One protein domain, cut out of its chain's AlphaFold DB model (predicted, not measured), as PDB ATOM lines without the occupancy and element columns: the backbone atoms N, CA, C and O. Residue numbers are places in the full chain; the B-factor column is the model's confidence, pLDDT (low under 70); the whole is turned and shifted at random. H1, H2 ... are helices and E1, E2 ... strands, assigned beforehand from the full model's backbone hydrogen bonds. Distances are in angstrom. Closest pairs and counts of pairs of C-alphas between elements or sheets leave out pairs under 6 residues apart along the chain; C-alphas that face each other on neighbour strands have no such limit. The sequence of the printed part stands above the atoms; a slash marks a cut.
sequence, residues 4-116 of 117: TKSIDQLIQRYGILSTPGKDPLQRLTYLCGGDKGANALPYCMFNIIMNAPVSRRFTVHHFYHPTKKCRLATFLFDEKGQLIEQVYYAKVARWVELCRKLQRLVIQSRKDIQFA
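What this domain is: This is residues 4 to 116 of the 117 residues of an uncharacterized protein of Alteromonas profundi (UniProt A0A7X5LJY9). One twisted sheet of four antiparallel strands forms the core, with the long helix H4 slanting over one face and the short helix H3 packed on the opposite face. H2 sits beside H3 and only grazes the sheet, while H1, off the sheet, runs the same way as H4 near its beginning, and a long link leads from H1 to the edge strand E1. The printed part has 113 residues with four named helices and four named strands, in the order H1 E1 H2 H3 E2 E3 E4 H4; the sheet's order is E1 - E2 - E3 - E4, all antiparallel, and the class is mixed, helices and strands. The whole is compact, with a radius of gyration of the C-alphas of 13.8 A, and its C-alphas span 41 by 34 by 22 A.

How they stand to each other: The sheet has E1, residues 26 to 32, and E4, residues 83 to 88, as its edge strands, and E2, residues 57 to 64, and E3, residues 71 to 78, as its inner strands. E2, E3 and E4 form a meander, each strand the antiparallel neighbour of the one before, made of the hairpins E2 and E3, and E3 and E4. Between E1 and E2, N 29 and O 60 are within hydrogen-bond range at 2.9 A, and N 60 and O 29 at 2.8 A. Between E2 and E3, N 61 and O 75 are at 2.9 A; between E3 and E4, N 76 and O 85 are at 2.9 A. Residues 21 to 22 pair, antiparallel, with residues 27 to 28 of E1. H4, residues 93 to 116, is on the sheet at a height over the sheet of 9.5 A. It lies over E3 and only just over E4, on which 3 of its 24 C-alphas fall. On the local plane it stands at 32 degrees to E3, only just slantwise to the strands. The closest C-alphas of H4 and E3 are those of Cys 99 and Ala 73, 6.3 A apart. H3, residues 43 to 50, is on the opposite face, which gives three layers, helices on both faces of a sheet. Its height over the sheet is 8.6 A, and it runs slantwise to the strands, at 34 degrees to E3 on the local plane. H3 and H4 are apart. H2, residues 36 to 40, touches H3, and the closest C-alphas are those of Ala 38 and Phe 46, 5.1 A. H1, residues 4 to 14, is close to but not clearly touching H4, at a shallow tilt of 18 degrees, the same way; the closest C-alphas, of Thr 4 and Trp 95, are 7.6 A apart. H1 is only just not on the sheet, with 4 pairs of C-alphas within 10 A. In H1, H3 and H4 every O i to N i+4 pair is within hydrogen-bond range; in H2 it is 0 of 1, with 2 of 2 O i to N i+3 pairs within range.

Where its parts are: H1 begins at C-alpha 4, (235.937, 229.536, 166.876), and measures 15.4 A. E1 measures 20.0 A, E2 23.2 A, E3 20.7 A and E4 13.9 A. E2 begins at C-alpha 57, (223.281, 199.961, 165.745). H2 measures 8.5 A and H3 10.2 A. H4, the longest helix, measures 35.2 A and ends at C-alpha 116, (243.305, 199.504, 162.350).

The domain as a whole: The two C-alphas farthest apart are those of Lys 5 and Pro 53, at 41.0 A. The printed part has no cut. The link from H1 to E1, 11 residues, is long. The mean pLDDT of the printed part is 88.6; residues 4 to 5 and 112 to 116 are under 70.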
ATOM      1  N   THR A   4     235.389 230.614 167.713       60.41
ATOM      2  CA  THR A   4     235.937 229.536 166.876       60.41
ATOM      3  C   THR A   4     237.363 229.137 167.255       60.41
ATOM      4  O   THR A   4     237.656 227.947 167.252       60.41
ATOM      5  N   LYS A   5     238.225 230.084 167.664       64.81
ATOM      6  CA  LYS A   5     239.605 229.775 168.099       64.81
ATOM      7  C   LYS A   5     239.621 228.846 169.314       64.81
ATOM      8  O   LYS A   5     240.477 227.978 169.426       64.81
ATOM      9  N   SER A   6     238.634 229.000 170.195       70.56
ATOM     10  CA  SER A   6     238.446 228.123 171.348       70.56
ATOM     11  C   SER A   6     238.093 226.693 170.938       70.56
ATOM     12  O   SER A   6     238.498 225.766 171.621       70.56
ATOM     13  N   ILE A   7     237.384 226.483 169.823       75.06
ATOM     14  CA  ILE A   7     237.055 225.127 169.356       75.06
ATOM     15  C   ILE A   7     238.273 224.433 168.763       75.06
ATOM     16  O   ILE A   7     238.503 223.279 169.094       75.06
ATOM     17  N   ASP A   8     239.086 225.120 167.960       77.69
ATOM     18  CA  ASP A   8     240.326 224.525 167.441       77.69
ATOM     19  C   ASP A   8     241.270 224.099 168.580       77.69
ATOM     20  O   ASP A   8     241.831 223.008 168.538       77.69
ATOM     21  N   GLN A   9     241.368 224.905 169.643       80.69
ATOM     22  CA  GLN A   9     242.116 224.546 170.854       80.69
ATOM     23  C   GLN A   9     241.513 223.341 171.586       80.69
ATOM     24  O   GLN A   9     242.247 222.481 172.066       80.69
ATOM     25  N   LEU A  10     240.182 223.253 171.674       78.69
ATOM     26  CA  LEU A  10     239.516 222.093 172.270       78.69
ATOM     27  C   LEU A  10     239.724 220.826 171.433       78.69
ATOM     28  O   LEU A  10     239.959 219.773 172.012       78.69
ATOM     29  N   ILE A  11     239.701 220.926 170.101       83.25
ATOM     30  CA  ILE A  11     240.006 219.803 169.202       83.25
ATOM     31  C   ILE A  11     241.457 219.355 169.397       83.25
ATOM     32  O   ILE A  11     241.705 218.163 169.520       83.25
ATOM     33  N   GLN A  12     242.415 220.285 169.475       83.00
ATOM     34  CA  GLN A  12     243.815 219.945 169.755       83.00
ATOM     35  C   GLN A  12     243.997 219.282 171.125       83.00
ATOM     36  O   GLN A  12     244.826 218.390 171.265       83.00
ATOM     37  N   ARG A  13     243.230 219.707 172.136       84.12
ATOM     38  CA  ARG A  13     243.352 219.201 173.508       84.12
ATOM     39  C   ARG A  13     242.693 217.840 173.719       84.12
ATOM     40  O   ARG A  13     243.249 217.015 174.434       84.12
ATOM     41  N   TYR A  14     241.493 217.644 173.180       82.38
ATOM     42  CA  TYR A  14     240.662 216.468 173.463       82.38
ATOM     43  C   TYR A  14     240.588 215.482 172.292       82.38
ATOM     44  O   TYR A  14     240.153 214.350 172.477       82.38
ATOM     45  N   GLY A  15     241.013 215.885 171.091       87.44
ATOM     46  CA  GLY A  15     240.856 215.082 169.884       87.44
ATOM     47  C   GLY A  15     239.388 214.886 169.493       87.44
ATOM     48  O   GLY A  15     238.503 215.647 169.887       87.44
ATOM     49  N   ILE A  16     239.124 213.853 168.693       91.12
ATOM     50  CA  ILE A  16     237.774 213.402 168.337       91.12
ATOM     51  C   ILE A  16     237.526 212.060 169.019       91.12
ATOM     52  O   ILE A  16     238.340 211.147 168.892       91.12
ATOM     53  N   LEU A  17     236.406 211.935 169.735       91.25
ATOM     54  CA  LEU A  17     236.049 210.677 170.388       91.25
ATOM     55  C   LEU A  17     235.798 209.579 169.348       91.25
ATOM     56  O   LEU A  17     234.995 209.749 168.429       91.25
ATOM     57  N   SER A  18     236.453 208.438 169.547       87.25
ATOM     58  CA  SER A  18     236.279 207.201 168.776       87.25
ATOM     59  C   SER A  18     235.298 206.222 169.429       87.25
ATOM     60  O   SER A  18     234.647 205.431 168.748       87.25
ATOM     61  N   THR A  19     235.158 206.301 170.751       90.06
ATOM     62  CA  THR A  19     234.329 205.425 171.588       90.06
ATOM     63  C   THR A  19     233.383 206.252 172.464       90.06
ATOM     64  O   THR A  19     233.548 207.475 172.565       90.06
ATOM     65  N   PRO A  20     232.329 205.643 173.047       93.62
ATOM     66  CA  PRO A  20     231.345 206.375 173.828       93.62
ATOM     67  C   PRO A  20     231.986 207.099 175.000       93.62
ATOM     68  O   PRO A  20     232.783 206.539 175.745       93.62
ATOM     69  N   GLY A  21     231.610 208.358 175.172       94.19
ATOM     70  CA  GLY A  21     232.255 209.234 176.133       94.19
ATOM     71  C   GLY A  21     231.735 210.656 176.040       94.19
ATOM     72  O   GLY A  21     230.865 210.981 175.223       94.19
ATOM     73  N   LYS A  22     232.255 211.517 176.909       94.44
ATOM     74  CA  LYS A  22     231.894 212.931 176.952       94.44
ATOM     75  C   LYS A  22     233.071 213.762 177.437       94.44
ATOM     76  O   LYS A  22     233.680 213.442 178.451       94.44
ATOM     77  N   ASP A  23     233.285 214.882 176.769       91.00
ATOM     78  CA  ASP A  23     234.170 215.958 177.191       91.00
ATOM     79  C   ASP A  23     233.436 217.317 177.016       91.00
ATOM     80  O   ASP A  23     232.242 217.344 176.686       91.00
ATOM     81  N   PRO A  24     234.070 218.469 177.301       88.50
ATOM     82  CA  PRO A  24     233.431 219.778 177.129       88.50
ATOM     83  C   PRO A  24     233.035 220.136 175.685       88.50
ATOM     84  O   PRO A  24     232.141 220.962 175.496       88.50
ATOM     85  N   LEU A  25     233.691 219.556 174.680       90.12
ATOM     86  CA  LEU A  25     233.460 219.793 173.256       90.12
ATOM     87  C   LEU A  25     232.423 218.832 172.667       90.12
ATOM     88  O   LEU A  25     231.647 219.235 171.801       90.12
ATOM     89  N   GLN A  26     232.412 217.572 173.094       93.50
ATOM     90  CA  GLN A  26     231.682 216.509 172.405       93.50
ATOM     91  C   GLN A  26     231.108 215.447 173.341       93.50
ATOM     92  O   GLN A  26     231.541 215.245 174.474       93.50
ATOM     93  N   ARG A  27     230.112 214.728 172.828       95.12
ATOM     94  CA  ARG A  27     229.585 213.502 173.424       95.12
ATOM     95  C   ARG A  27     229.353 212.482 172.325       95.12
ATOM     96  O   ARG A  27     228.668 212.791 171.352       95.12
ATOM     97  N   LEU A  28     229.864 211.276 172.521       96.06
ATOM     98  CA  LEU A  28     229.610 210.133 171.655       96.06
ATOM     99  C   LEU A  28     228.775 209.106 172.423       96.06
ATOM    100  O   LEU A  28     229.089 208.775 173.567       96.06
ATOM    101  N   THR A  29     227.710 208.608 171.803       96.56
ATOM    102  CA  THR A  29     226.852 207.554 172.361       96.56
ATOM    103  C   THR A  29     226.477 206.538 171.298       96.56
ATOM    104  O   THR A  29     226.295 206.898 170.134       96.56
ATOM    105  N   TYR A  30     226.300 205.288 171.707       96.25
ATOM    106  CA  TYR A  30     225.690 204.259 170.871       96.25
ATOM    107  C   TYR A  30     224.215 204.112 171.217       96.25
ATOM    108  O   TYR A  30     223.849 204.224 172.385       96.25
ATOM    109  N   LEU A  31     223.396 203.888 170.195       96.75
ATOM    110  CA  LEU A  31     221.969 203.606 170.312       96.75
ATOM    111  C   LEU A  31     221.625 202.414 169.419       96.75
ATOM    112  O   LEU A  31     222.261 202.209 168.384       96.75
ATOM    113  N   CYS A  32     220.605 201.657 169.802       97.06
ATOM    114  CA  CYS A  32     220.009 200.629 168.950       97.06
ATOM    115  C   CYS A  32     218.720 201.144 168.290       97.06
ATOM    116  O   CYS A  32     218.176 202.174 168.691       97.06
ATOM    117  N   GLY A  33     218.212 200.434 167.282       97.06
ATOM    118  CA  GLY A  33     216.869 200.697 166.760       97.06
ATOM    119  C   GLY A  33     215.807 200.613 167.865       97.06
ATOM    120  O   GLY A  33     215.870 199.738 168.730       97.06
ATOM    121  N   GLY A  34     214.862 201.553 167.876       95.25
ATOM    122  CA  GLY A  34     213.824 201.662 168.907       95.25
ATOM    123  C   GLY A  34     214.297 202.187 170.273       95.25
ATOM    124  O   GLY A  34     213.516 202.190 171.227       95.25
ATOM    125  N   ASP A  35     215.553 202.628 170.405       95.69
ATOM    126  CA  ASP A  35     216.104 203.100 171.678       95.69
ATOM    127  C   ASP A  35     215.498 204.450 172.112       95.69
ATOM    128  O   ASP A  35     215.571 205.456 171.401       95.69
ATOM    129  N   LYS A  36     214.952 204.502 173.338       93.00
ATOM    130  CA  LYS A  36     214.344 205.711 173.933       93.00
ATOM    131  C   LYS A  36     215.329 206.873 174.097       93.00
ATOM    132  O   LYS A  36     214.898 208.021 174.206       93.00
ATOM    133  N   GLY A  37     216.637 206.617 174.089       91.94
ATOM    134  CA  GLY A  37     217.675 207.647 174.034       91.94
ATOM    135  C   GLY A  37     217.548 208.567 172.812       91.94
ATOM    136  O   GLY A  37     217.970 209.725 172.871       91.94
ATOM    137  N   ALA A  38     216.882 208.109 171.745       93.81
ATOM    138  CA  ALA A  38     216.580 208.909 170.563       93.81
ATOM    139  C   ALA A  38     215.682 210.127 170.853       93.81
ATOM    140  O   ALA A  38     215.738 211.103 170.106       93.81
ATOM    141  N   ASN A  39     214.915 210.132 171.952       93.25
ATOM    142  CA  ASN A  39     214.049 211.254 172.350       93.25
ATOM    143  C   ASN A  39     214.809 212.580 172.526       93.25
ATOM    144  O   ASN A  39     214.226 213.657 172.448       93.25
ATOM    145  N   ALA A  40     216.120 212.519 172.777       90.88
ATOM    146  CA  ALA A  40     216.960 213.701 172.915       90.88
ATOM    147  C   ALA A  40     217.472 214.251 171.568       90.88
ATOM    148  O   ALA A  40     218.213 215.241 171.570       90.88
ATOM    149  N   LEU A  41     217.149 213.620 170.435       94.50
ATOM    150  CA  LEU A  41     217.679 213.937 169.106       94.50
ATOM    151  C   LEU A  41     216.712 214.800 168.279       94.50
ATOM    152  O   LEU A  41     215.526 214.878 168.585       94.50
ATOM    153  N   PRO A  42     217.203 215.463 167.214       94.38
ATOM    154  CA  PRO A  42     216.337 216.063 166.203       94.38
ATOM    155  C   PRO A  42     215.348 215.058 165.619       94.38
ATOM    156  O   PRO A  42     215.692 213.890 165.441       94.38
ATOM    157  N   TYR A  43     214.162 215.539 165.242       94.62
ATOM    158  CA  TYR A  43     213.071 214.688 164.761       94.62
ATOM    159  C   TYR A  43     213.470 213.776 163.590       94.62
ATOM    160  O   TYR A  43     213.123 212.600 163.596       94.62
ATOM    161  N   CYS A  44     214.259 214.273 162.628       95.31
ATOM    162  CA  CYS A  44     214.752 213.456 161.513       95.31
ATOM    163  C   CYS A  44     215.557 212.233 161.992       95.31
ATOM    164  O   CYS A  44     215.286 211.112 161.575       95.31
ATOM    165  N   MET A  45     216.484 212.427 162.935       97.50
ATOM    166  CA  MET A  45     217.303 211.353 163.511       97.50
ATOM    167  C   MET A  45     216.496 210.434 164.428       97.50
ATOM    168  O   MET A  45     216.686 209.220 164.404       97.50
ATOM    169  N   PHE A  46     215.591 211.009 165.222       97.56
ATOM    170  CA  PHE A  46     214.662 210.256 166.061       97.56
ATOM    171  C   PHE A  46     213.847 209.279 165.214       97.56
ATOM    172  O   PHE A  46     213.816 208.088 165.509       97.56
ATOM    173  N   ASN A  47     213.253 209.769 164.124       97.38
ATOM    174  CA  ASN A  47     212.420 208.961 163.245       97.38
ATOM    175  C   ASN A  47     213.211 207.808 162.608       97.38
ATOM    176  O   ASN A  47     212.693 206.702 162.495       97.38
ATOM    177  N   ILE A  48     214.478 208.038 162.245       97.38
ATOM    178  CA  ILE A  48     215.358 206.982 161.725       97.38
ATOM    179  C   ILE A  48     215.573 205.886 162.773       97.38
ATOM    180  O   ILE A  48     215.395 204.709 162.473       97.38
ATOM    181  N   ILE A  49     215.942 206.259 164.001       97.06
ATOM    182  CA  ILE A  49     216.270 205.287 165.051       97.06
ATOM    183  C   ILE A  49     215.025 204.530 165.507       97.06
ATOM    184  O   ILE A  49     215.073 203.311 165.644       97.06
ATOM    185  N   MET A  50     213.901 205.218 165.714       97.56
ATOM    186  CA  MET A  50     212.681 204.588 166.225       97.56
ATOM    187  C   MET A  50     212.046 203.599 165.249       97.56
ATOM    188  O   MET A  50     211.422 202.644 165.698       97.56
ATOM    189  N   ASN A  51     212.221 203.801 163.941       96.69
ATOM    190  CA  ASN A  51     211.694 202.895 162.917       96.69
ATOM    191  C   ASN A  51     212.720 201.851 162.442       96.69
ATOM    192  O   ASN A  51     212.422 201.054 161.553       96.69
ATOM    193  N   ALA A  52     213.932 201.846 162.998       96.50
ATOM    194  CA  ALA A  52     214.939 200.847 162.672       96.50
ATOM    195  C   ALA A  52     214.750 199.556 163.493       96.50
ATOM    196  O   ALA A  52     214.330 199.621 164.651       96.50
ATOM    197  N   PRO A  53     215.128 198.381 162.951       96.44
ATOM    198  CA  PRO A  53     215.158 197.138 163.718       96.44
ATOM    199  C   PRO A  53     216.067 197.241 164.948       96.44
ATOM    200  O   PRO A  53     217.141 197.837 164.872       96.44
ATOM    201  N   VAL A  54     215.691 196.588 166.053       94.94
ATOM    202  CA  VAL A  54     216.447 196.609 167.325       94.94
ATOM    203  C   VAL A  54     217.878 196.074 167.178       94.94
ATOM    204  O   VAL A  54     218.777 196.481 167.909       94.94
ATOM    205  N   SER A  55     218.118 195.192 166.205       95.12
ATOM    206  CA  SER A  55     219.454 194.678 165.885       95.12
ATOM    207  C   SER A  55     220.386 195.724 165.269       95.12
ATOM    208  O   SER A  55     221.604 195.554 165.332       95.12
ATOM    209  N   ARG A  56     219.841 196.797 164.683       95.88
ATOM    210  CA  ARG A  56     220.624 197.835 164.012       95.88
ATOM    211  C   ARG A  56     221.245 198.774 165.032       95.88
ATOM    212  O   ARG A  56     220.565 199.245 165.946       95.88
ATOM    213  N   ARG A  57     222.531 199.075 164.849       96.38
ATOM    214  CA  ARG A  57     223.281 199.961 165.745       96.38
ATOM    215  C   ARG A  57     223.563 201.298 165.082       96.38
ATOM    216  O   ARG A  57     223.833 201.392 163.886       96.38
ATOM    217  N   PHE A  58     223.545 202.331 165.906       96.88
ATOM    218  CA  PHE A  58     223.806 203.700 165.513       96.88
ATOM    219  C   PHE A  58     224.854 204.309 166.423       96.88
ATOM    220  O   PHE A  58     224.877 204.066 167.631       96.88
ATOM    221  N   THR A  59     225.687 205.170 165.847       97.00
ATOM    222  CA  THR A  59     226.494 206.090 166.639       97.00
ATOM    223  C   THR A  59     225.962 207.502 166.512       97.00
ATOM    224  O   THR A  59     225.852 208.033 165.411       97.00
ATOM    225  N   VAL A  60     225.713 208.140 167.649       97.19
ATOM    226  CA  VAL A  60     225.371 209.556 167.721       97.19
ATOM    227  C   VAL A  60     226.557 210.333 168.266       97.19
ATOM    228  O   VAL A  60     227.085 210.014 169.331       97.19
ATOM    229  N   HIS A  61     226.955 211.381 167.548       96.56
ATOM    230  CA  HIS A  61     228.043 212.266 167.947       96.56
ATOM    231  C   HIS A  61     227.539 213.703 168.037       96.56
ATOM    232  O   HIS A  61     227.198 214.328 167.033       96.56
ATOM    233  N   HIS A  62     227.486 214.229 169.254       95.50
ATOM    234  CA  HIS A  62     227.146 215.618 169.526       95.50
ATOM    235  C   HIS A  62     228.401 216.465 169.679       95.50
ATOM    236  O   HIS A  62     229.336 216.059 170.365       95.50
ATOM    237  N   PHE A  63     228.358 217.677 169.134       93.69
ATOM    238  CA  PHE A  63     229.325 218.737 169.399       93.69
ATOM    239  C   PHE A  63     228.631 219.923 170.056       93.69
ATOM    240  O   PHE A  63     227.507 220.280 169.690       93.69
ATOM    241  N   TYR A  64     229.306 220.550 171.011       90.56
ATOM    242  CA  TYR A  64     228.785 221.634 171.835       90.56
ATOM    243  C   TYR A  64     229.620 222.898 171.674       90.56
ATOM    244  O   TYR A  64     230.808 222.857 171.353       90.56
ATOM    245  N   HIS A  65     228.988 224.045 171.901       85.25
ATOM    246  CA  HIS A  65     229.697 225.313 171.899       85.25
ATOM    247  C   HIS A  65     230.541 225.449 173.188       85.25
ATOM    248  O   HIS A  65     230.075 225.116 174.276       85.25
ATOM    249  N   PRO A  66     231.778 225.974 173.107       74.75
ATOM    250  CA  PRO A  66     232.722 226.011 174.228       74.75
ATOM    251  C   PRO A  66     232.218 226.831 175.416       74.75
ATOM    252  O   PRO A  66     232.421 226.466 176.568       74.75
ATOM    253  N   THR A  67     231.561 227.958 175.138       75.38
ATOM    254  CA  THR A  67     231.104 228.893 176.182       75.38
ATOM    255  C   THR A  67     229.610 228.821 176.474       75.38
ATOM    256  O   THR A  67     229.147 229.318 177.493       75.38
ATOM    257  N   LYS A  68     228.833 228.216 175.576       73.38
ATOM    258  CA  LYS A  68     227.382 228.097 175.690       73.38
ATOM    259  C   LYS A  68     227.129 226.610 175.586       73.38
ATOM    260  O   LYS A  68     227.453 226.044 174.560       73.38
ATOM    261  N   LYS A  69     226.579 225.953 176.605       74.56
ATOM    262  CA  LYS A  69     226.342 224.491 176.590       74.56
ATOM    263  C   LYS A  69     225.263 224.053 175.569       74.56
ATOM    264  O   LYS A  69     224.581 223.053 175.770       74.56
ATOM    265  N   CYS A  70     225.063 224.813 174.493       86.38
ATOM    266  CA  CYS A  70     224.191 224.496 173.378       86.38
ATOM    267  C   CYS A  70     224.907 223.607 172.353       86.38
ATOM    268  O   CYS A  70     226.133 223.614 172.234       86.38
ATOM    269  N   ARG A  71     224.119 222.832 171.606       90.31
ATOM    270  CA  ARG A  71     224.625 221.977 170.529       90.31
ATOM    271  C   ARG A  71     225.017 222.831 169.326       90.31
ATOM    272  O   ARG A  71     224.291 223.746 168.954       90.31
ATOM    273  N   LEU A  72     226.148 222.499 168.718       91.56
ATOM    274  CA  LEU A  72     226.606 223.042 167.440       91.56
ATOM    275  C   LEU A  72     226.195 222.142 166.285       91.56
ATOM    276  O   LEU A  72     225.622 222.612 165.301       91.56
ATOM    277  N   ALA A  73     226.452 220.847 166.443       94.25
ATOM    278  CA  ALA A  73     226.107 219.832 165.471       94.25
ATOM    279  C   ALA A  73     225.749 218.516 166.162       94.25
ATOM    280  O   ALA A  73     226.241 218.218 167.252       94.25
ATOM    281  N   THR A  74     224.912 217.733 165.495       96.69
ATOM    282  CA  THR A  74     224.704 216.319 165.796       96.69
ATOM    283  C   THR A  74     224.909 215.530 164.511       96.69
ATOM    284  O   THR A  74     224.371 215.909 163.470       96.69
ATOM    285  N   PHE A  75     225.657 214.437 164.600       97.12
ATOM    286  CA  PHE A  75     225.882 213.491 163.515       97.12
ATOM    287  C   PHE A  75     225.341 212.121 163.903       97.12
ATOM    288  O   PHE A  75     225.556 211.672 165.031       97.12
ATOM    289  N   LEU A  76     224.662 211.470 162.965       97.31
ATOM    290  CA  LEU A  76     224.159 210.111 163.095       97.31
ATOM    291  C   LEU A  76     224.882 209.221 162.089       97.31
ATOM    292  O   LEU A  76     224.800 209.454 160.884       97.31
ATOM    293  N   PHE A  77     225.555 208.195 162.589       96.12
ATOM    294  CA  PHE A  77     226.241 207.195 161.781       96.12
ATOM    295  C   PHE A  77     225.599 205.826 161.957       96.12
ATOM    296  O   PHE A  77     225.075 205.521 163.033       96.12
ATOM    297  N   ASP A  78     225.684 204.996 160.925       94.50
ATOM    298  CA  ASP A  78     225.350 203.581 161.029       94.50
ATOM    299  C   ASP A  78     226.507 202.755 161.617       94.50
ATOM    300  O   ASP A  78     227.591 203.257 161.929       94.50
ATOM    301  N   GLU A  79     226.262 201.459 161.772       90.31
ATOM    302  CA  GLU A  79     227.233 200.454 162.212       90.31
ATOM    303  C   GLU A  79     228.450 200.288 161.291       90.31
ATOM    304  O   GLU A  79     229.493 199.831 161.749       90.31
ATOM    305  N   LYS A  80     228.354 200.696 160.019       89.50
ATOM    306  CA  LYS A  80     229.467 200.696 159.057       89.50
ATOM    307  C   LYS A  80     230.270 201.998 159.106       89.50
ATOM    308  O   LYS A  80     231.190 202.179 158.313       89.50
ATOM    309  N   GLY A  81     229.912 202.924 159.997       88.31
ATOM    310  CA  GLY A  81     230.538 204.238 160.101       88.31
ATOM    311  C   GLY A  81     230.117 205.216 159.002       88.31
ATOM    312  O   GLY A  81     230.729 206.279 158.882       88.31
ATOM    313  N   GLN A  82     229.081 204.906 158.217       92.75
ATOM    314  CA  GLN A  82     228.544 205.812 157.206       92.75
ATOM    315  C   GLN A  82     227.661 206.868 157.863       92.75
ATOM    316  O   GLN A  82     226.845 206.566 158.733       92.75
ATOM    317  N   LEU A  83     227.827 208.125 157.449       94.81
ATOM    318  CA  LEU A  83     226.991 209.221 157.923       94.81
ATOM    319  C   LEU A  83     225.594 209.090 157.304       94.81
ATOM    320  O   LEU A  83     225.453 209.232 156.092       94.81
ATOM    321  N   ILE A  84     224.585 208.840 158.136       95.69
ATOM    322  CA  ILE A  84     223.183 208.742 157.712       95.69
ATOM    323  C   ILE A  84     222.544 210.128 157.687       95.69
ATOM    324  O   ILE A  84     221.855 210.477 156.738       95.69
ATOM    325  N   GLU A  85     222.743 210.904 158.755       96.44
ATOM    326  CA  GLU A  85     222.049 212.176 158.946       96.44
ATOM    327  C   GLU A  85     222.919 213.169 159.723       96.44
ATOM    328  O   GLU A  85     223.730 212.792 160.578       96.44
ATOM    329  N   GLN A  86     222.728 214.461 159.456       95.50
ATOM    330  CA  GLN A  86     223.449 215.538 160.127       95.50
ATOM    331  C   GLN A  86     222.549 216.741 160.397       95.50
ATOM    332  O   GLN A  86     221.770 217.175 159.557       95.50
ATOM    333  N   VAL A  87     222.710 217.351 161.568       95.50
ATOM    334  CA  VAL A  87     221.997 218.581 161.921       95.50
ATOM    335  C   VAL A  87     222.989 219.608 162.429       95.50
ATOM    336  O   VAL A  87     223.738 219.342 163.368       95.50
ATOM    337  N   TYR A  88     222.962 220.799 161.834       94.06
ATOM    338  CA  TYR A  88     223.686 221.972 162.315       94.06
ATOM    339  C   TYR A  88     222.701 222.940 162.959       94.06
ATOM    340  O   TYR A  88     221.719 223.343 162.343       94.06
ATOM    341  N   TYR A  89     222.974 223.342 164.196       90.19
ATOM    342  CA  TYR A  89     222.089 224.244 164.939       90.19
ATOM    343  C   TYR A  89     222.458 225.720 164.748       90.19
ATOM    344  O   TYR A  89     221.689 226.613 165.102       90.19
ATOM    345  N   ALA A  90     223.639 225.999 164.192       84.19
ATOM    346  CA  ALA A  90     224.098 227.353 163.937       84.19
ATOM    347  C   ALA A  90     223.690 227.832 162.536       84.19
ATOM    348  O   ALA A  90     223.911 227.137 161.550       84.19
ATOM    349  N   LYS A  91     223.157 229.059 162.448       80.88
ATOM    350  CA  LYS A  91     222.781 229.711 161.177       80.88
ATOM    351  C   LYS A  91     223.863 230.637 160.608       80.88
ATOM    352  O   LYS A  91     223.807 231.021 159.448       80.88
ATOM    353  N   VAL A  92     224.848 231.017 161.421       85.00
ATOM    354  CA  VAL A  92     225.921 231.935 161.009       85.00
ATOM    355  C   VAL A  92     226.977 231.165 160.219       85.00
ATOM    356  O   VAL A  92     227.510 230.176 160.725       85.00
ATOM    357  N   ALA A  93     227.328 231.658 159.027       84.25
ATOM    358  CA  ALA A  93     228.220 230.993 158.070       84.25
ATOM    359  C   ALA A  93     229.514 230.444 158.697       84.25
ATOM    360  O   ALA A  93     229.855 229.279 158.506       84.25
ATOM    361  N   ARG A  94     230.179 231.243 159.540       83.06
ATOM    362  CA  ARG A  94     231.406 230.842 160.250       83.06
ATOM    363  C   ARG A  94     231.238 229.569 161.091       83.06
ATOM    364  O   ARG A  94     232.145 228.747 161.168       83.06
ATOM    365  N   TRP A  95     230.099 229.407 161.761       83.62
ATOM    366  CA  TRP A  95     229.832 228.219 162.577       83.62
ATOM    367  C   TRP A  95     229.444 227.018 161.719       83.62
ATOM    368  O   TRP A  95     229.821 225.898 162.045       83.62
ATOM    369  N   VAL A  96     228.754 227.248 160.601       86.88
ATOM    370  CA  VAL A  96     228.450 226.197 159.619       86.88
ATOM    371  C   VAL A  96     229.739 225.615 159.040       86.88
ATOM    372  O   VAL A  96     229.891 224.398 158.965       86.88
ATOM    373  N   GLU A  97     230.697 226.467 158.679       87.50
ATOM    374  CA  GLU A  97     232.002 226.034 158.175       87.50
ATOM    375  C   GLU A  97     232.770 225.191 159.199       87.50
ATOM    376  O   GLU A  97     233.342 224.151 158.862       87.50
ATOM    377  N   LEU A  98     232.704 225.575 160.474       86.50
ATOM    378  CA  LEU A  98     233.283 224.790 161.557       86.50
ATOM    379  C   LEU A  98     232.602 223.426 161.720       86.50
ATOM    380  O   LEU A  98     233.291 222.420 161.867       86.50
ATOM    381  N   CYS A  99     231.270 223.357 161.639       90.44
ATOM    382  CA  CYS A  99     230.551 222.082 161.667       90.44
ATOM    383  C   CYS A  99     230.970 221.167 160.504       90.44
ATOM    384  O   CYS A  99     231.181 219.973 160.715       90.44
ATOM    385  N   ARG A 100     231.189 221.719 159.301       90.50
ATOM    386  CA  ARG A 100     231.735 220.963 158.157       90.50
ATOM    387  C   ARG A 100     233.159 220.466 158.412       90.50
ATOM    388  O   ARG A 100     233.517 219.368 157.987       90.50
ATOM    389  N   LYS A 101     233.999 221.252 159.094       89.94
ATOM    390  CA  LYS A 101     235.344 220.816 159.510       89.94
ATOM    391  C   LYS A 101     235.261 219.653 160.502       89.94
ATOM    392  O   LYS A 101     235.921 218.643 160.283       89.94
ATOM    393  N   LEU A 102     234.419 219.762 161.530       90.88
ATOM    394  CA  LEU A 102     234.188 218.694 162.509       90.88
ATOM    395  C   LEU A 102     233.699 217.409 161.840       90.88
ATOM    396  O   LEU A 102     234.235 216.343 162.112       90.88
ATOM    397  N   GLN A 103     232.752 217.513 160.908       91.75
ATOM    398  CA  GLN A 103     232.276 216.366 160.140       91.75
ATOM    399  C   GLN A 103     233.413 215.650 159.405       91.75
ATOM    400  O   GLN A 103     233.527 214.432 159.502       91.75
ATOM    401  N   ARG A 104     234.278 216.396 158.699       91.56
ATOM    402  CA  ARG A 104     235.440 215.817 158.004       91.56
ATOM    403  C   ARG A 104     236.381 215.100 158.969       91.56
ATOM    404  O   ARG A 104     236.803 213.990 158.671       91.56
ATOM    405  N   LEU A 105     236.660 215.702 160.126       89.88
ATOM    406  CA  LEU A 105     237.514 215.099 161.153       89.88
ATOM    407  C   LEU A 105     236.911 213.806 161.717       89.88
ATOM    408  O   LEU A 105     237.619 212.813 161.835       89.88
ATOM    409  N   VAL A 106     235.607 213.791 162.009       90.94
ATOM    410  CA  VAL A 106     234.920 212.587 162.502       90.94
ATOM    411  C   VAL A 106     234.952 211.479 161.456       90.94
ATOM    412  O   VAL A 106     235.311 210.350 161.781       90.94
ATOM    413  N   ILE A 107     234.633 211.794 160.197       90.19
ATOM    414  CA  ILE A 107     234.676 210.817 159.102       90.19
ATOM    415  C   ILE A 107     236.089 210.247 158.943       90.19
ATOM    416  O   ILE A 107     236.230 209.035 158.816       90.19
ATOM    417  N   GLN A 108     237.127 211.089 158.988       87.44
ATOM    418  CA  GLN A 108     238.511 210.623 158.890       87.44
ATOM    419  C   GLN A 108     238.881 209.715 160.066       87.44
ATOM    420  O   GLN A 108     239.299 208.585 159.842       87.44
ATOM    421  N   SER A 109     238.613 210.150 161.302       83.94
ATOM    422  CA  SER A 109     238.925 209.363 162.504       83.94
ATOM    423  C   SER A 109     238.267 207.980 162.499       83.94
ATOM    424  O   SER A 109     238.837 207.017 162.994       83.94
ATOM    425  N   ARG A 110     237.075 207.859 161.900       79.50
ATOM    426  CA  ARG A 110     236.365 206.580 161.776       79.50
ATOM    427  C   ARG A 110     236.943 205.677 160.700       79.50
ATOM    428  O   ARG A 110     236.980 204.469 160.912       79.50
ATOM    429  N   LYS A 111     237.398 206.241 159.578       77.44
ATOM    430  CA  LYS A 111     238.122 205.467 158.560       77.44
ATOM    431  C   LYS A 111     239.400 204.888 159.149       77.44
ATOM    432  O   LYS A 111     239.646 203.703 158.979       77.44
ATOM    433  N   ASP A 112     240.151 205.689 159.899       67.12
ATOM    434  CA  ASP A 112     241.413 205.251 160.497       67.12
ATOM    435  C   ASP A 112     241.204 204.074 161.473       67.12
ATOM    436  O   ASP A 112     241.985 203.129 161.472       67.12
ATOM    437  N   ILE A 113     240.102 204.067 162.237       62.50
ATOM    438  CA  ILE A 113     239.726 202.932 163.104       62.50
ATOM    439  C   ILE A 113     239.350 201.694 162.285       62.50
ATOM    440  O   ILE A 113     239.727 200.587 162.650       62.50
ATOM    441  N   GLN A 114     238.618 201.867 161.182       58.16
ATOM    442  CA  GLN A 114     238.195 200.755 160.326       58.16
ATOM    443  C   GLN A 114     239.376 200.053 159.634       58.16
ATOM    444  O   GLN A 114     239.259 198.881 159.298       58.16
ATOM    445  N   PHE A 115     240.499 200.748 159.425       52.34
ATOM    446  CA  PHE A 115     241.731 200.164 158.879       52.34
ATOM    447  C   PHE A 115     242.699 199.633 159.950       52.34
ATOM    448  O   PHE A 115     243.673 198.972 159.600       52.34
ATOM    449  N   ALA A 116     242.462 199.931 161.230       49.03
ATOM    450  CA  ALA A 116     243.305 199.504 162.350       49.03
ATOM    451  C   ALA A 116     242.723 198.321 163.153       49.03
ATOM    452  O   ALA A 116     243.342 197.897 164.129       49.03
TER     453      ALA A 116